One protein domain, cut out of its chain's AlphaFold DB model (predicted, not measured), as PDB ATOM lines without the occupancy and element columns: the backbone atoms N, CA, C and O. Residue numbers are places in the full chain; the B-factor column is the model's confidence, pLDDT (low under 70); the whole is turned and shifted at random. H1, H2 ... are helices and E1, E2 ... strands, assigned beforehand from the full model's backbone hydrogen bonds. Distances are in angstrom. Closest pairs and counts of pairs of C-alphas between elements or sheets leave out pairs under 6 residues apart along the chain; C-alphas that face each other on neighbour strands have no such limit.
ATOM      1  N   ASP A  44     -13.949  35.996 -14.203       96.31
ATOM      2  CA  ASP A  44     -15.171  36.438 -13.534       96.31
ATOM      3  C   ASP A  44     -15.979  35.248 -12.964       96.31
ATOM      4  O   ASP A  44     -15.888  34.112 -13.449       96.31
ATOM      5  N   LYS A  45     -16.799  35.513 -11.939       93.81
ATOM      6  CA  LYS A  45     -17.629  34.517 -11.251       93.81
ATOM      7  C   LYS A  45     -18.479  33.693 -12.222       93.81
ATOM      8  O   LYS A  45     -18.508  32.466 -12.087       93.81
ATOM      9  N   ASP A  46     -19.115  34.325 -13.206       93.88
ATOM     10  CA  ASP A  46     -20.013  33.635 -14.136       93.88
ATOM     11  C   ASP A  46     -19.228  32.767 -15.119       93.88
ATOM     12  O   ASP A  46     -19.594  31.620 -15.396       93.88
ATOM     13  N   LYS A  47     -18.086  33.274 -15.597       92.44
ATOM     14  CA  LYS A  47     -17.171  32.515 -16.460       92.44
ATOM     15  C   LYS A  47     -16.616  31.292 -15.735       92.44
ATOM     16  O   LYS A  47     -16.640  30.198 -16.296       92.44
ATOM     17  N   ARG A  48     -16.197  31.443 -14.476       91.88
ATOM     18  CA  ARG A  48     -15.724  30.336 -13.633       91.88
ATOM     19  C   ARG A  48     -16.823  29.304 -13.380       91.88
ATOM     20  O   ARG A  48     -16.563  28.107 -13.482       91.88
ATOM     21  N   HIS A  49     -18.048  29.744 -13.084       91.94
ATOM     22  CA  HIS A  49     -19.192  28.844 -12.921       91.94
ATOM     23  C   HIS A  49     -19.459  28.038 -14.200       91.94
ATOM     24  O   HIS A  49     -19.605  26.816 -14.156       91.94
ATOM     25  N   ASN A  50     -19.458  28.709 -15.354       92.06
ATOM     26  CA  ASN A  50     -19.655  28.069 -16.650       92.06
ATOM     27  C   ASN A  50     -18.536  27.087 -16.998       92.06
ATOM     28  O   ASN A  50     -18.823  26.017 -17.524       92.06
ATOM     29  N   TYR A  51     -17.289  27.432 -16.675       89.94
ATOM     30  CA  TYR A  51     -16.140  26.568 -16.905       89.94
ATOM     31  C   TYR A  51     -16.253  25.260 -16.119       89.94
ATOM     32  O   TYR A  51     -16.117  24.188 -16.701       89.94
ATOM     33  N   LYS A  52     -16.563  25.337 -14.818       89.75
ATOM     34  CA  LYS A  52     -16.696  24.149 -13.960       89.75
ATOM     35  C   LYS A  52     -17.850  23.245 -14.401       89.75
ATOM     36  O   LYS A  52     -17.709  22.033 -14.409       89.75
ATOM     37  N   ARG A  53     -18.965  23.833 -14.842       94.50
ATOM     38  CA  ARG A  53     -20.176  23.094 -15.241       94.50
ATOM     39  C   ARG A  53     -20.243  22.740 -16.722       94.50
ATOM     40  O   ARG A  53     -21.293  22.329 -17.206       94.50
ATOM     41  N   ARG A  54     -19.169  22.937 -17.488       93.38
ATOM     42  CA  ARG A  54     -19.206  22.728 -18.946       93.38
ATOM     43  C   ARG A  54     -19.516  21.271 -19.319       93.38
ATOM     44  O   ARG A  54     -20.285  21.056 -20.253       93.38
ATOM     45  N   ALA A  55     -18.985  20.304 -18.562       94.88
ATOM     46  CA  ALA A  55     -19.257  18.877 -18.745       94.88
ATOM     47  C   ALA A  55     -20.729  18.557 -18.455       94.88
ATOM     48  O   ALA A  55     -21.430  18.057 -19.331       94.88
ATOM     49  N   GLU A  56     -21.218  18.955 -17.275       96.06
ATOM     50  CA  GLU A  56     -22.619  18.798 -16.863       96.06
ATOM     51  C   GLU A  56     -23.590  19.409 -17.878       96.06
ATOM     52  O   GLU A  56     -24.534  18.763 -18.314       96.06
ATOM     53  N   LYS A  57     -23.332  20.639 -18.338       96.19
ATOM     54  CA  LYS A  57     -24.187  21.308 -19.328       96.19
ATOM     55  C   LYS A  57     -24.236  20.552 -20.655       96.19
ATOM     56  O   LYS A  57     -25.291  20.486 -21.293       96.19
ATOM     57  N   ALA A  58     -23.101  20.010 -21.099       95.44
ATOM     58  CA  ALA A  58     -23.035  19.205 -22.313       95.44
ATOM     59  C   ALA A  58     -23.800  17.881 -22.145       95.44
ATOM     60  O   ALA A  58     -24.593  17.525 -23.023       95.44
ATOM     61  N   TYR A  59     -23.625  17.225 -20.996       97.25
ATOM     62  CA  TYR A  59     -24.354  16.032 -20.579       97.25
ATOM     63  C   TYR A  59     -25.873  16.270 -20.548       97.25
ATOM     64  O   TYR A  59     -26.610  15.602 -21.275       97.25
ATOM     65  N   ASP A  60     -26.349  17.287 -19.829       96.81
ATOM     66  CA  ASP A  60     -27.773  17.623 -19.700       96.81
ATOM     67  C   ASP A  60     -28.414  17.896 -21.067       96.81
ATOM     68  O   ASP A  60     -29.516  17.434 -21.386       96.81
ATOM     69  N   SER A  61     -27.699  18.630 -21.925       96.50
ATOM     70  CA  SER A  61     -28.136  18.901 -23.292       96.50
ATOM     71  C   SER A  61     -28.220  17.623 -24.134       96.50
ATOM     72  O   SER A  61     -29.144  17.470 -24.941       96.50
ATOM     73  N   ALA A  62     -27.281  16.688 -23.970       95.06
ATOM     74  CA  ALA A  62     -27.297  15.398 -24.652       95.06
ATOM     75  C   ALA A  62     -28.439  14.498 -24.161       95.06
ATOM     76  O   ALA A  62     -29.209  14.006 -24.992       95.06
ATOM     77  N   MET A  63     -28.627  14.392 -22.846       95.94
ATOM     78  CA  MET A  63     -29.720  13.648 -22.221       95.94
ATOM     79  C   MET A  63     -31.081  14.171 -22.670       95.94
ATOM     80  O   MET A  63     -31.934  13.411 -23.125       95.94
ATOM     81  N   ARG A  64     -31.285  15.492 -22.659       96.50
ATOM     82  CA  ARG A  64     -32.533  16.100 -23.142       96.50
ATOM     83  C   ARG A  64     -32.819  15.748 -24.606       96.50
ATOM     84  O   ARG A  64     -33.960  15.450 -24.961       96.50
ATOM     85  N   ARG A  65     -31.797  15.780 -25.472       94.19
ATOM     86  CA  ARG A  65     -31.931  15.414 -26.895       94.19
ATOM     87  C   ARG A  65     -32.249  13.930 -27.074       94.19
ATOM     88  O   ARG A  65     -33.094  13.607 -27.905       94.19
ATOM     89  N   ALA A  66     -31.605  13.056 -26.307       94.94
ATOM     90  CA  ALA A  66     -31.859  11.620 -26.326       94.94
ATOM     91  C   ALA A  66     -33.272  11.284 -25.833       94.94
ATOM     92  O   ALA A  66     -33.983  10.528 -26.494       94.94
ATOM     93  N   LYS A  67     -33.723  11.932 -24.749       95.12
ATOM     94  CA  LYS A  67     -35.086  11.799 -24.220       95.12
ATOM     95  C   LYS A  67     -36.134  12.170 -25.263       95.12
ATOM     96  O   LYS A  67     -37.074  11.420 -25.472       95.12
ATOM     97  N   LYS A  68     -35.941  13.283 -25.985       95.25
ATOM     98  CA  LYS A  68     -36.849  13.704 -27.072       95.25
ATOM     99  C   LYS A  68     -36.958  12.662 -28.197       95.25
ATOM    100  O   LYS A  68     -37.958  12.636 -28.905       95.25
ATOM    101  N   LYS A  69     -35.927  11.836 -28.383       91.81
ATOM    102  CA  LYS A  69     -35.883  10.759 -29.380       91.81
ATOM    103  C   LYS A  69     -36.291   9.392 -28.816       91.81
ATOM    104  O   LYS A  69     -36.170   8.415 -29.539       91.81
ATOM    105  N   ASN A  70     -36.734   9.317 -27.556       94.38
ATOM    106  CA  ASN A  70     -37.020   8.062 -26.851       94.38
ATOM    107  C   ASN A  70     -35.849   7.062 -26.883       94.38
ATOM    108  O   ASN A  70     -36.057   5.856 -26.902       94.38
ATOM    109  N   ALA A  71     -34.612   7.566 -26.900       95.31
ATOM    110  CA  ALA A  71     -33.411   6.735 -26.989       95.31
ATOM    111  C   ALA A  71     -32.769   6.434 -25.625       95.31
ATOM    112  O   ALA A  71     -31.703   5.825 -25.567       95.31
ATOM    113  N   ILE A  72     -33.378   6.904 -24.533       95.38
ATOM    114  CA  ILE A  72     -32.948   6.589 -23.171       95.38
ATOM    115  C   ILE A  72     -33.702   5.331 -22.738       95.38
ATOM    116  O   ILE A  72     -34.931   5.393 -22.641       95.38
ATOM    117  N   PRO A  73     -33.012   4.204 -22.503       93.88
ATOM    118  CA  PRO A  73     -33.676   2.999 -22.044       93.88
ATOM    119  C   PRO A  73     -34.177   3.160 -20.604       93.88
ATOM    120  O   PRO A  73     -33.549   3.824 -19.783       93.88
ATOM    121  N   ALA A  74     -35.304   2.518 -20.285       93.38
ATOM    122  CA  ALA A  74     -35.900   2.575 -18.947       93.38
ATOM    123  C   ALA A  74     -35.044   1.885 -17.869       93.38
ATOM    124  O   ALA A  74     -35.157   2.217 -16.696       93.38
ATOM    125  N   TRP A  75     -34.190   0.943 -18.276       94.00
ATOM    126  CA  TRP A  75     -33.276   0.208 -17.401       94.00
ATOM    127  C   TRP A  75     -31.947   0.936 -17.144       94.00
ATOM    128  O   TRP A  75     -31.096   0.385 -16.456       94.00
ATOM    129  N   GLN A  76     -31.751   2.148 -17.682       94.06
ATOM    130  CA  GLN A  76     -30.528   2.920 -17.455       94.06
ATOM    131  C   GLN A  76     -30.366   3.275 -15.971       94.06
ATOM    132  O   GLN A  76     -31.228   3.952 -15.398       94.06
ATOM    133  N   THR A  77     -29.244   2.871 -15.377       96.38
ATOM    134  CA  THR A  77     -28.969   3.103 -13.954       96.38
ATOM    135  C   THR A  77     -28.317   4.467 -13.707       96.38
ATOM    136  O   THR A  77     -28.057   5.245 -14.633       96.38
ATOM    137  N   ASP A  78     -28.075   4.807 -12.441       95.75
ATOM    138  CA  ASP A  78     -27.340   6.027 -12.095       95.75
ATOM    139  C   ASP A  78     -25.833   5.877 -12.354       95.75
ATOM    140  O   ASP A  78     -25.175   6.850 -12.729       95.75
ATOM    141  N   GLU A  79     -25.299   4.657 -12.275       96.81
ATOM    142  CA  GLU A  79     -23.929   4.330 -12.678       96.81
ATOM    143  C   GLU A  79     -23.724   4.573 -14.176       96.81
ATOM    144  O   GLU A  79     -22.723   5.177 -14.567       96.81
ATOM    145  N   ASP A  80     -24.695   4.194 -15.013       96.44
ATOM    146  CA  ASP A  80     -24.659   4.486 -16.449       96.44
ATOM    147  C   ASP A  80     -24.613   5.994 -16.707       96.44
ATOM    148  O   ASP A  80     -23.818   6.479 -17.514       96.44
ATOM    149  N   LYS A  81     -25.446   6.769 -16.006       95.88
ATOM    150  CA  LYS A  81     -25.465   8.235 -16.127       95.88
ATOM    151  C   LYS A  81     -24.128   8.843 -15.712       95.88
ATOM    152  O   LYS A  81     -23.617   9.719 -16.411       95.88
ATOM    153  N   ALA A  82     -23.540   8.351 -14.622       97.00
ATOM    154  CA  ALA A  82     -22.216   8.764 -14.176       97.00
ATOM    155  C   ALA A  82     -21.135   8.403 -15.209       97.00
ATOM    156  O   ALA A  82     -20.271   9.225 -15.510       97.00
ATOM    157  N   ALA A  83     -21.201   7.217 -15.819       97.56
ATOM    158  CA  ALA A  83     -20.283   6.806 -16.877       97.56
ATOM    159  C   ALA A  83     -20.425   7.667 -18.146       97.56
ATOM    160  O   ALA A  83     -19.427   8.009 -18.783       97.56
ATOM    161  N   ILE A  84     -21.647   8.074 -18.501       97.50
ATOM    162  CA  ILE A  84     -21.880   9.027 -19.594       97.50
ATOM    163  C   ILE A  84     -21.257  10.386 -19.251       97.50
ATOM    164  O   ILE A  84     -20.549  10.946 -20.090       97.50
ATOM    165  N   LEU A  85     -21.483  10.914 -18.043       97.50
ATOM    166  CA  LEU A  85     -20.899  12.185 -17.600       97.50
ATOM    167  C   LEU A  85     -19.365  12.150 -17.662       97.50
ATOM    168  O   LEU A  85     -18.764  13.054 -18.246       97.50
ATOM    169  N   LYS A  86     -18.749  11.058 -17.193       97.19
ATOM    170  CA  LYS A  86     -17.298  10.832 -17.285       97.19
ATOM    171  C   LYS A  86     -16.771  10.923 -18.718       97.19
ATOM    172  O   LYS A  86     -15.680  11.431 -18.933       97.19
ATOM    173  N   LYS A  87     -17.536  10.510 -19.737       97.56
ATOM    174  CA  LYS A  87     -17.120  10.683 -21.146       97.56
ATOM    175  C   LYS A  87     -17.081  12.152 -21.570       97.56
ATOM    176  O   LYS A  87     -16.234  12.524 -22.380       97.56
ATOM    177  N   PHE A  88     -17.971  12.997 -21.049       96.81
ATOM    178  CA  PHE A  88     -17.926  14.439 -21.311       96.81
ATOM    179  C   PHE A  88     -16.738  15.104 -20.611       96.81
ATOM    180  O   PHE A  88     -16.082  15.950 -21.219       96.81
ATOM    181  N   GLU A  89     -16.436  14.700 -19.378       95.88
ATOM    182  CA  GLU A  89     -15.234  15.127 -18.648       95.88
ATOM    183  C   GLU A  89     -13.963  14.694 -19.384       95.88
ATOM    184  O   GLU A  89     -13.095  15.520 -19.660       95.88
ATOM    185  N   PHE A  90     -13.915  13.444 -19.841       95.62
ATOM    186  CA  PHE A  90     -12.806  12.930 -20.635       95.62
ATOM    187  C   PHE A  90     -12.640  13.687 -21.960       95.62
ATOM    188  O   PHE A  90     -11.529  14.001 -22.365       95.62
ATOM    189  N   ALA A  91     -13.724  14.063 -22.650       95.75
ATOM    190  CA  ALA A  91     -13.619  14.878 -23.867       95.75
ATOM    191  C   ALA A  91     -12.951  16.237 -23.607       95.75
ATOM    192  O   ALA A  91     -12.153  16.719 -24.411       95.75
ATOM    193  N   ILE A  92     -13.263  16.850 -22.471       93.44
ATOM    194  CA  ILE A  92     -12.662  18.104 -22.037       93.44
ATOM    195  C   ILE A  92     -11.169  17.932 -21.740       93.44
ATOM    196  O   ILE A  92     -10.360  18.745 -22.187       93.44
ATOM    197  N   GLU A  93     -10.819  16.879 -21.011       91.75
ATOM    198  CA  GLU A  93      -9.443  16.529 -20.671       91.75
ATOM    199  C   GLU A  93      -8.614  16.238 -21.929       91.75
ATOM    200  O   GLU A  93      -7.529  16.782 -22.118       91.75
ATOM    201  N   ARG A  94      -9.169  15.482 -22.881       93.06
ATOM    202  CA  ARG A  94      -8.524  15.227 -24.175       93.06
ATOM    203  C   ARG A  94      -8.286  16.507 -24.960       93.06
ATOM    204  O   ARG A  94      -7.217  16.665 -25.537       93.06
ATOM    205  N   GLN A  95      -9.239  17.437 -24.961       93.00
ATOM    206  CA  GLN A  95      -9.029  18.740 -25.593       93.00
ATOM    207  C   GLN A  95      -7.899  19.531 -24.938       93.00
ATOM    208  O   GLN A  95      -7.170  20.242 -25.625       93.00
ATOM    209  N   MET A  96      -7.785  19.423 -23.624       86.69
ATOM    210  CA  MET A  96      -6.757  20.076 -22.834       86.69
ATOM    211  C   MET A  96      -5.362  19.526 -23.144       86.69
ATOM    212  O   MET A  96      -4.470  20.306 -23.459       86.69
ATOM    213  N   ILE A  97      -5.217  18.201 -23.168       87.25
ATOM    214  CA  ILE A  97      -3.946  17.522 -23.448       87.25
ATOM    215  C   ILE A  97      -3.515  17.714 -24.905       87.25
ATOM    216  O   ILE A  97      -2.358  18.010 -25.185       87.25
ATOM    217  N   THR A  98      -4.427  17.539 -25.866       90.38
ATOM    218  CA  THR A  98      -4.048  17.541 -27.288       90.38
ATOM    219  C   THR A  98      -4.164  18.914 -27.952       90.38
ATOM    220  O   THR A  98      -3.839  19.040 -29.130       90.38
ATOM    221  N   GLY A  99      -4.744  19.913 -27.278       91.38
ATOM    222  CA  GLY A  99      -5.080  21.220 -27.859       91.38
ATOM    223  C   GLY A  99      -6.175  21.191 -28.939       91.38
ATOM    224  O   GLY A  99      -6.483  22.218 -29.543       91.38
ATOM    225  N   VAL A 100      -6.793  20.032 -29.198       92.12
ATOM    226  CA  VAL A 100      -7.795  19.848 -30.263       92.12
ATOM    227  C   VAL A 100      -9.178  19.716 -29.632       92.12
ATOM    228  O   VAL A 100      -9.359  18.873 -28.760       92.12
ATOM    229  N   PRO A 101     -10.202  20.472 -30.065       93.62
ATOM    230  CA  PRO A 101     -11.552  20.310 -29.534       93.62
ATOM    231  C   PRO A 101     -12.075  18.886 -29.737       93.62
ATOM    232  O   PRO A 101     -12.019  18.361 -30.849       93.62
ATOM    233  N   HIS A 102     -12.618  18.280 -28.683       95.38
ATOM    234  CA  HIS A 102     -13.237  16.954 -28.716       95.38
ATOM    235  C   HIS A 102     -14.741  17.045 -28.448       95.38
ATOM    236  O   HIS A 102     -15.252  18.025 -27.908       95.38
ATOM    237  N   SER A 103     -15.468  16.010 -28.854       93.94
ATOM    238  CA  SER A 103     -16.910  15.884 -28.659       93.94
ATOM    239  C   SER A 103     -17.286  14.445 -28.339       93.94
ATOM    240  O   SER A 103     -16.618  13.515 -28.787       93.94
ATOM    241  N   VAL A 104     -18.372  14.274 -27.588       95.50
ATOM    242  CA  VAL A 104     -18.980  12.965 -27.340       95.50
ATOM    243  C   VAL A 104     -20.028  12.705 -28.417       95.50
ATOM    244  O   VAL A 104     -20.930  13.526 -28.608       95.50
ATOM    245  N   ASP A 105     -19.907  11.580 -29.112       92.94
ATOM    246  CA  ASP A 105     -20.797  11.185 -30.202       92.94
ATOM    247  C   ASP A 105     -21.243   9.726 -30.075       92.94
ATOM    248  O   ASP A 105     -20.616   8.928 -29.375       92.94
ATOM    249  N   HIS A 106     -22.337   9.385 -30.750       92.81
ATOM    250  CA  HIS A 106     -22.856   8.025 -30.792       92.81
ATOM    251  C   HIS A 106     -22.066   7.156 -31.780       92.81
ATOM    252  O   HIS A 106     -21.777   7.588 -32.893       92.81
ATOM    253  N   ILE A 107     -21.729   5.919 -31.402       91.69
ATOM    254  CA  ILE A 107     -21.129   4.935 -32.322       91.69
ATOM    255  C   ILE A 107     -22.186   4.490 -33.337       91.69
ATOM    256  O   ILE A 107     -21.964   4.561 -34.543       91.69
ATOM    257  N   ILE A 108     -23.356   4.091 -32.834       90.38
ATOM    258  CA  ILE A 108     -24.565   3.807 -33.606       90.38
ATOM    259  C   ILE A 108     -25.502   5.016 -33.472       90.38
ATOM    260  O   ILE A 108     -25.934   5.322 -32.352       90.38
ATOM    261  N   PRO A 109     -25.862   5.706 -34.571       91.69
ATOM    262  CA  PRO A 109     -26.701   6.896 -34.506       91.69
ATOM    263  C   PRO A 109     -28.051   6.627 -33.832       91.69
ATOM    264  O   PRO A 109     -28.711   5.628 -34.107       91.69
ATOM    265  N   LEU A 110     -28.536   7.578 -33.023       92.25
ATOM    266  CA  LEU A 110     -29.860   7.475 -32.377       92.25
ATOM    267  C   LEU A 110     -31.020   7.292 -33.372       92.25
ATOM    268  O   LEU A 110     -32.094   6.827 -33.008       92.25
ATOM    269  N   LYS A 111     -30.821   7.729 -34.616       89.69
ATOM    270  CA  LYS A 111     -31.739   7.529 -35.734       89.69
ATOM    271  C   LYS A 111     -30.892   7.286 -36.976       89.69
ATOM    272  O   LYS A 111     -30.557   8.242 -37.665       89.69
ATOM    273  N   GLY A 112     -30.488   6.043 -37.189       89.12
ATOM    274  CA  GLY A 112     -29.683   5.622 -38.325       89.12
ATOM    275  C   GLY A 112     -30.531   5.499 -39.587       89.12
ATOM    276  O   GLY A 112     -31.568   4.831 -39.602       89.12
ATOM    277  N   VAL A 113     -30.096   6.162 -40.651       86.56
ATOM    278  CA  VAL A 113     -30.759   6.220 -41.950       86.56
ATOM    279  C   VAL A 113     -29.821   5.640 -42.996       86.56
ATOM    280  O   VAL A 113     -28.669   6.050 -43.096       86.56
ATOM    281  N   CYS A 114     -30.323   4.719 -43.807       84.00
ATOM    282  CA  CYS A 114     -29.664   4.314 -45.036       84.00
ATOM    283  C   CYS A 114     -30.158   5.208 -46.179       84.00
ATOM    284  O   CYS A 114     -31.356   5.481 -46.301       84.00
ATOM    285  N   ARG A 115     -29.221   5.679 -47.005       78.62
ATOM    286  CA  ARG A 115     -29.498   6.431 -48.230       78.62
ATOM    287  C   ARG A 115     -29.084   5.576 -49.416       78.62
ATOM    288  O   ARG A 115     -27.897   5.287 -49.555       78.62
ATOM    289  N   LYS A 116     -30.023   5.265 -50.306       76.62
ATOM    290  CA  LYS A 116     -29.743   4.525 -51.538       76.62
ATOM    291  C   LYS A 116     -30.076   5.369 -52.757       76.62
ATOM    292  O   LYS A 116     -31.088   6.061 -52.779       76.62
ATOM    293  N   ILE A 117     -29.193   5.350 -53.754       72.38
ATOM    294  CA  ILE A 117     -29.417   6.006 -55.045       72.38
ATOM    295  C   ILE A 117     -29.686   4.905 -56.064       72.38
ATOM    296  O   ILE A 117     -28.802   4.106 -56.378       72.38
ATOM    297  N   TRP A 118     -30.912   4.859 -56.566       77.31
ATOM    298  CA  TRP A 118     -31.352   3.877 -57.544       77.31
ATOM    299  C   TRP A 118     -30.769   4.213 -58.915       77.31
ATOM    300  O   TRP A 118     -31.170   5.193 -59.540       77.31
ATOM    301  N   ARG A 119     -29.833   3.394 -59.416       70.12
ATOM    302  CA  ARG A 119     -29.169   3.639 -60.714       70.12
ATOM    303  C   ARG A 119     -30.151   3.724 -61.886       70.12
ATOM    304  O   ARG A 119     -29.902   4.460 -62.828       70.12
ATOM    305  N   ALA A 120     -31.251   2.973 -61.824       71.94
ATOM    306  CA  ALA A 120     -32.236   2.893 -62.900       71.94
ATOM    307  C   ALA A 120     -33.172   4.111 -62.979       71.94
ATOM    308  O   ALA A 120     -33.546   4.510 -64.075       71.94
ATOM    309  N   SER A 121     -33.557   4.688 -61.839       75.38
ATOM    310  CA  SER A 121     -34.515   5.804 -61.775       75.38
ATOM    311  C   SER A 121     -33.866   7.145 -61.422       75.38
ATOM    312  O   SER A 121     -34.528   8.177 -61.477       75.38
ATOM    313  N   GLY A 122     -32.595   7.147 -61.006       78.25
ATOM    314  CA  GLY A 122     -31.910   8.320 -60.455       78.25
ATOM    315  C   GLY A 122     -32.469   8.786 -59.105       78.25
ATOM    316  O   GLY A 122     -32.021   9.800 -58.568       78.25
ATOM    317  N   GLN A 123     -33.445   8.072 -58.534       77.81
ATOM    318  CA  GLN A 123     -34.104   8.472 -57.297       77.81
ATOM    319  C   GLN A 123     -33.231   8.161 -56.086       77.81
ATOM    320  O   GLN A 123     -32.563   7.130 -56.016       77.81
ATOM    321  N   THR A 124     -33.260   9.064 -55.108       79.94
ATOM    322  CA  THR A 124     -32.667   8.825 -53.796       79.94
ATOM    323  C   THR A 124     -33.758   8.404 -52.822       79.94
ATOM    324  O   THR A 124     -34.703   9.157 -52.597       79.94
ATOM    325  N   GLU A 125     -33.585   7.248 -52.197       81.31
ATOM    326  CA  GLU A 125     -34.432   6.766 -51.115       81.31
ATOM    327  C   GLU A 125     -33.717   6.906 -49.770       81.31
ATOM    328  O   GLU A 125     -32.509   6.676 -49.661       81.31
ATOM    329  N   TYR A 126     -34.481   7.286 -48.747       81.81
ATOM    330  CA  TYR A 126     -34.024   7.377 -47.367       81.81
ATOM    331  C   TYR A 126     -34.884   6.467 -46.507       81.81
ATOM    332  O   TYR A 126     -36.097   6.661 -46.418       81.81
ATOM    333  N   ARG A 127     -34.253   5.511 -45.826       83.75
ATOM    334  CA  ARG A 127     -34.951   4.581 -44.944       83.75
ATOM    335  C   ARG A 127     -34.306   4.555 -43.573       83.75
ATOM    336  O   ARG A 127     -33.091   4.465 -43.454       83.75
ATOM    337  N   HIS A 128     -35.122   4.618 -42.528       86.06
ATOM    338  CA  HIS A 128     -34.648   4.353 -41.177       86.06
ATOM    339  C   HIS A 128     -34.328   2.863 -41.027       86.06
ATOM    340  O   HIS A 128     -35.193   2.031 -41.301       86.06
ATOM    341  N   VAL A 129     -33.104   2.545 -40.608       88.00
ATOM    342  CA  VAL A 129     -32.594   1.162 -40.565       88.00
ATOM    343  C   VAL A 129     -32.172   0.720 -39.169       88.00
ATOM    344  O   VAL A 129     -32.317  -0.452 -38.847       88.00
ATOM    345  N   VAL A 130     -31.703   1.637 -38.319       89.06
ATOM    346  CA  VAL A 130     -31.251   1.302 -36.963       89.06
ATOM    347  C   VAL A 130     -31.534   2.438 -35.989       89.06
ATOM    348  O   VAL A 130     -31.457   3.610 -36.351       89.06
ATOM    349  N   CYS A 131     -31.821   2.105 -34.734       90.38
ATOM    350  CA  CYS A 131     -31.893   3.054 -33.632       90.38
ATOM    351  C   CYS A 131     -30.821   2.724 -32.584       90.38
ATOM    352  O   CYS A 131     -30.856   1.681 -31.940       90.38
ATOM    353  N   GLY A 132     -29.855   3.623 -32.406       92.69
ATOM    354  CA  GLY A 132     -28.914   3.555 -31.292       92.69
ATOM    355  C   GLY A 132     -29.544   4.024 -29.976       92.69
ATOM    356  O   GLY A 132     -30.437   4.874 -29.967       92.69
ATOM    357  N   LEU A 133     -29.033   3.512 -28.855       95.88
ATOM    358  CA  LEU A 133     -29.413   3.943 -27.505       95.88
ATOM    359  C   LEU A 133     -28.446   5.002 -26.960       95.88
ATOM    360  O   LEU A 133     -27.278   5.062 -27.342       95.88
ATOM    361  N   HIS A 134     -28.911   5.844 -26.041       96.31
ATOM    362  CA  HIS A 134     -28.065   6.796 -25.322       96.31
ATOM    363  C   HIS A 134     -27.503   6.158 -24.045       96.31
ATOM    364  O   HIS A 134     -27.949   6.466 -22.943       96.31
ATOM    365  N   VAL A 135     -26.551   5.244 -24.220       96.75
ATOM    366  CA  VAL A 135     -25.902   4.457 -23.155       96.75
ATOM    367  C   VAL A 135     -24.380   4.614 -23.223       96.75
ATOM    368  O   VAL A 135     -23.881   4.962 -24.299       96.75
ATOM    369  N   PRO A 136     -23.630   4.363 -22.130       96.62
ATOM    370  CA  PRO A 136     -22.174   4.514 -22.114       96.62
ATOM    371  C   PRO A 136     -21.479   3.795 -23.276       96.62
ATOM    372  O   PRO A 136     -20.639   4.392 -23.952       96.62
ATOM    373  N   ASP A 137     -21.877   2.559 -23.563       96.06
ATOM    374  CA  ASP A 137     -21.226   1.716 -24.575       96.06
ATOM    375  C   ASP A 137     -21.442   2.210 -26.001       96.06
ATOM    376  O   ASP A 137     -20.611   1.985 -26.874       96.06
ATOM    377  N   ASN A 138     -22.528   2.948 -26.240       95.75
ATOM    378  CA  ASN A 138     -22.812   3.536 -27.543       95.75
ATOM    379  C   ASN A 138     -22.232   4.953 -27.688       95.75
ATOM    380  O   ASN A 138     -22.507   5.624 -28.680       95.75
ATOM    381  N   LEU A 139     -21.464   5.449 -26.713       95.75
ATOM    382  CA  LEU A 139     -20.842   6.771 -26.756       95.75
ATOM    383  C   LEU A 139     -19.325   6.671 -26.883       95.75
ATOM    384  O   LEU A 139     -18.664   5.949 -26.136       95.75
ATOM    385  N   ARG A 140     -18.759   7.494 -27.764       94.56
ATOM    386  CA  ARG A 140     -17.315   7.644 -27.959       94.56
ATOM    387  C   ARG A 140     -16.894   9.105 -27.890       94.56
ATOM    388  O   ARG A 140     -17.643   9.997 -28.283       94.56
ATOM    389  N   VAL A 141     -15.672   9.337 -27.428       95.81
ATOM    390  CA  VAL A 141     -15.025  10.649 -27.484       95.81
ATOM    391  C   VAL A 141     -14.202  10.722 -28.760       95.81
ATOM    392  O   VAL A 141     -13.320   9.897 -28.978       95.81
ATOM    393  N   ILE A 142     -14.504  11.698 -29.611       93.25
ATOM    394  CA  ILE A 142     -13.834  11.892 -30.898       93.25
ATOM    395  C   ILE A 142     -13.468  13.365 -31.107       93.25
ATOM    396  O   ILE A 142     -14.203  14.247 -30.647       93.25
ATOM    397  N   PRO A 143     -12.369  13.667 -31.822       94.94
ATOM    398  CA  PRO A 143     -12.050  15.032 -32.218       94.94
ATOM    399  C   PRO A 143     -13.221  15.675 -32.970       94.94
ATOM    400  O   PRO A 143     -13.794  15.087 -33.889       94.94
ATOM    401  N   LEU A 144     -13.570  16.907 -32.605       92.31
ATOM    402  CA  LEU A 144     -14.719  17.636 -33.142       92.31
ATOM    403  C   LEU A 144     -14.621  17.821 -34.661       92.31
ATOM    404  O   LEU A 144     -15.632  17.744 -35.355       92.31
ATOM    405  N   GLY A 145     -13.412  18.051 -35.181       90.00
ATOM    406  CA  GLY A 145     -13.172  18.158 -36.622       90.00
ATOM    407  C   GLY A 145     -13.551  16.876 -37.364       90.00
ATOM    408  O   GLY A 145     -14.225  16.939 -38.386       90.00
ATOM    409  N   ILE A 146     -13.201  15.716 -36.800       87.75
ATOM    410  CA  ILE A 146     -13.574  14.409 -37.348       87.75
ATOM    411  C   ILE A 146     -15.091  14.220 -37.245       87.75
ATOM    412  O   ILE A 146     -15.728  13.919 -38.248       87.75
ATOM    413  N   ASN A 147     -15.686  14.483 -36.077       87.12
ATOM    414  CA  ASN A 147     -17.131  14.344 -35.866       87.12
ATOM    415  C   ASN A 147     -17.957  15.150 -36.883       87.12
ATOM    416  O   ASN A 147     -18.884  14.641 -37.503       87.12
ATOM    417  N   ARG A 148     -17.581  16.411 -37.126       85.38
ATOM    418  CA  ARG A 148     -18.277  17.281 -38.089       85.38
ATOM    419  C   ARG A 148     -18.215  16.773 -39.532       85.38
ATOM    420  O   ARG A 148     -19.093  17.130 -40.316       85.38
ATOM    421  N   ASN A 149     -17.192  15.986 -39.861       78.00
ATOM    422  CA  ASN A 149     -16.945  15.450 -41.197       78.00
ATOM    423  C   ASN A 149     -17.492  14.023 -41.382       78.00
ATOM    424  O   ASN A 149     -17.661  13.584 -42.519       78.00
ATOM    425  N   ILE A 150     -17.793  13.300 -40.296       73.44
ATOM    426  CA  ILE A 150     -18.463  11.996 -40.359       73.44
ATOM    427  C   ILE A 150     -19.931  12.197 -40.768       73.44
ATOM    428  O   ILE A 150     -20.598  13.166 -40.398       73.44
TER     429      ILE A 150
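What this domain is: This is residues 44 to 150 of the 182 residues of an uncharacterized protein of Ruegeria lacuscaerulensis (strain DSM 11314 / KCTC 2953 / ITI-1157) (UniProt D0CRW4). A two-stranded sheet, E1 and E4, packs on the long helix H3, and H2 crosses H3 at a steep angle; the hairpin E2 and E3 forms a long arm whose tip, residues 118 to 123, sticks out. H1 sticks out at the other end. The printed part has 107 residues, with named elements in the order H1, H2, H3, E1, E2, E3, E4, H4. The class is mixed, helices and strands; both two-stranded sheets are antiparallel. The whole is loose, with a radius of gyration of the C-alphas of 17.1 A, and elongated, spanning 61 by 35 by 23 A.

Where its parts are: H1 is residues 45 to 52, beginning at C-alpha 45 (-17.629, 34.517, -11.251). H2 is residues 54 to 68, 21.4 A long, and H3 residues 78 to 98, 30.1 A. E1 is residues 102 to 106, E2 112 to 117, 16.7 A, E3 124 to 130, 18.5 A, and E4 139 to 143. H4, residues 144 to 149, ends at C-alpha 149 (-16.945, 15.450, -41.197).

How they stand to each other: H1 and H2 meet only through their link. H2 touches H3 with residues 55 to 59 alone, at a steep tilt of 50 degrees, opposite ways; the closest C-alphas, of Ala 55 and Phe 88, are 5.3 A apart. The closest C-alphas of H3 and E1, of Ala 91 and His 102, are 5.3 A apart; those of H3 and E4, of Ala 91 and Val 141, 5.7 A. E1 and E4 are antiparallel, with N 103 and O 142 at 2.8 A. The hairpin E2 and E3 has N 114 and O 127 at 2.8 A; both strands are apart from H1, H2, H3, E1, E4 and H4. The closest C-alphas of E1 and H4, of His 102 and Leu 144, are 4.7 A apart. In H1, H2, H3 and H4 every O i to N i+4 pair is within hydrogen-bond range.

The domain as a whole: The two C-alphas farthest apart, of Lys 45 and Ala 120, are 62.3 A apart. The printed part has no cut, and no link is long. Mean pLDDT of the printed part is 91.2, and no printed residue is under 70.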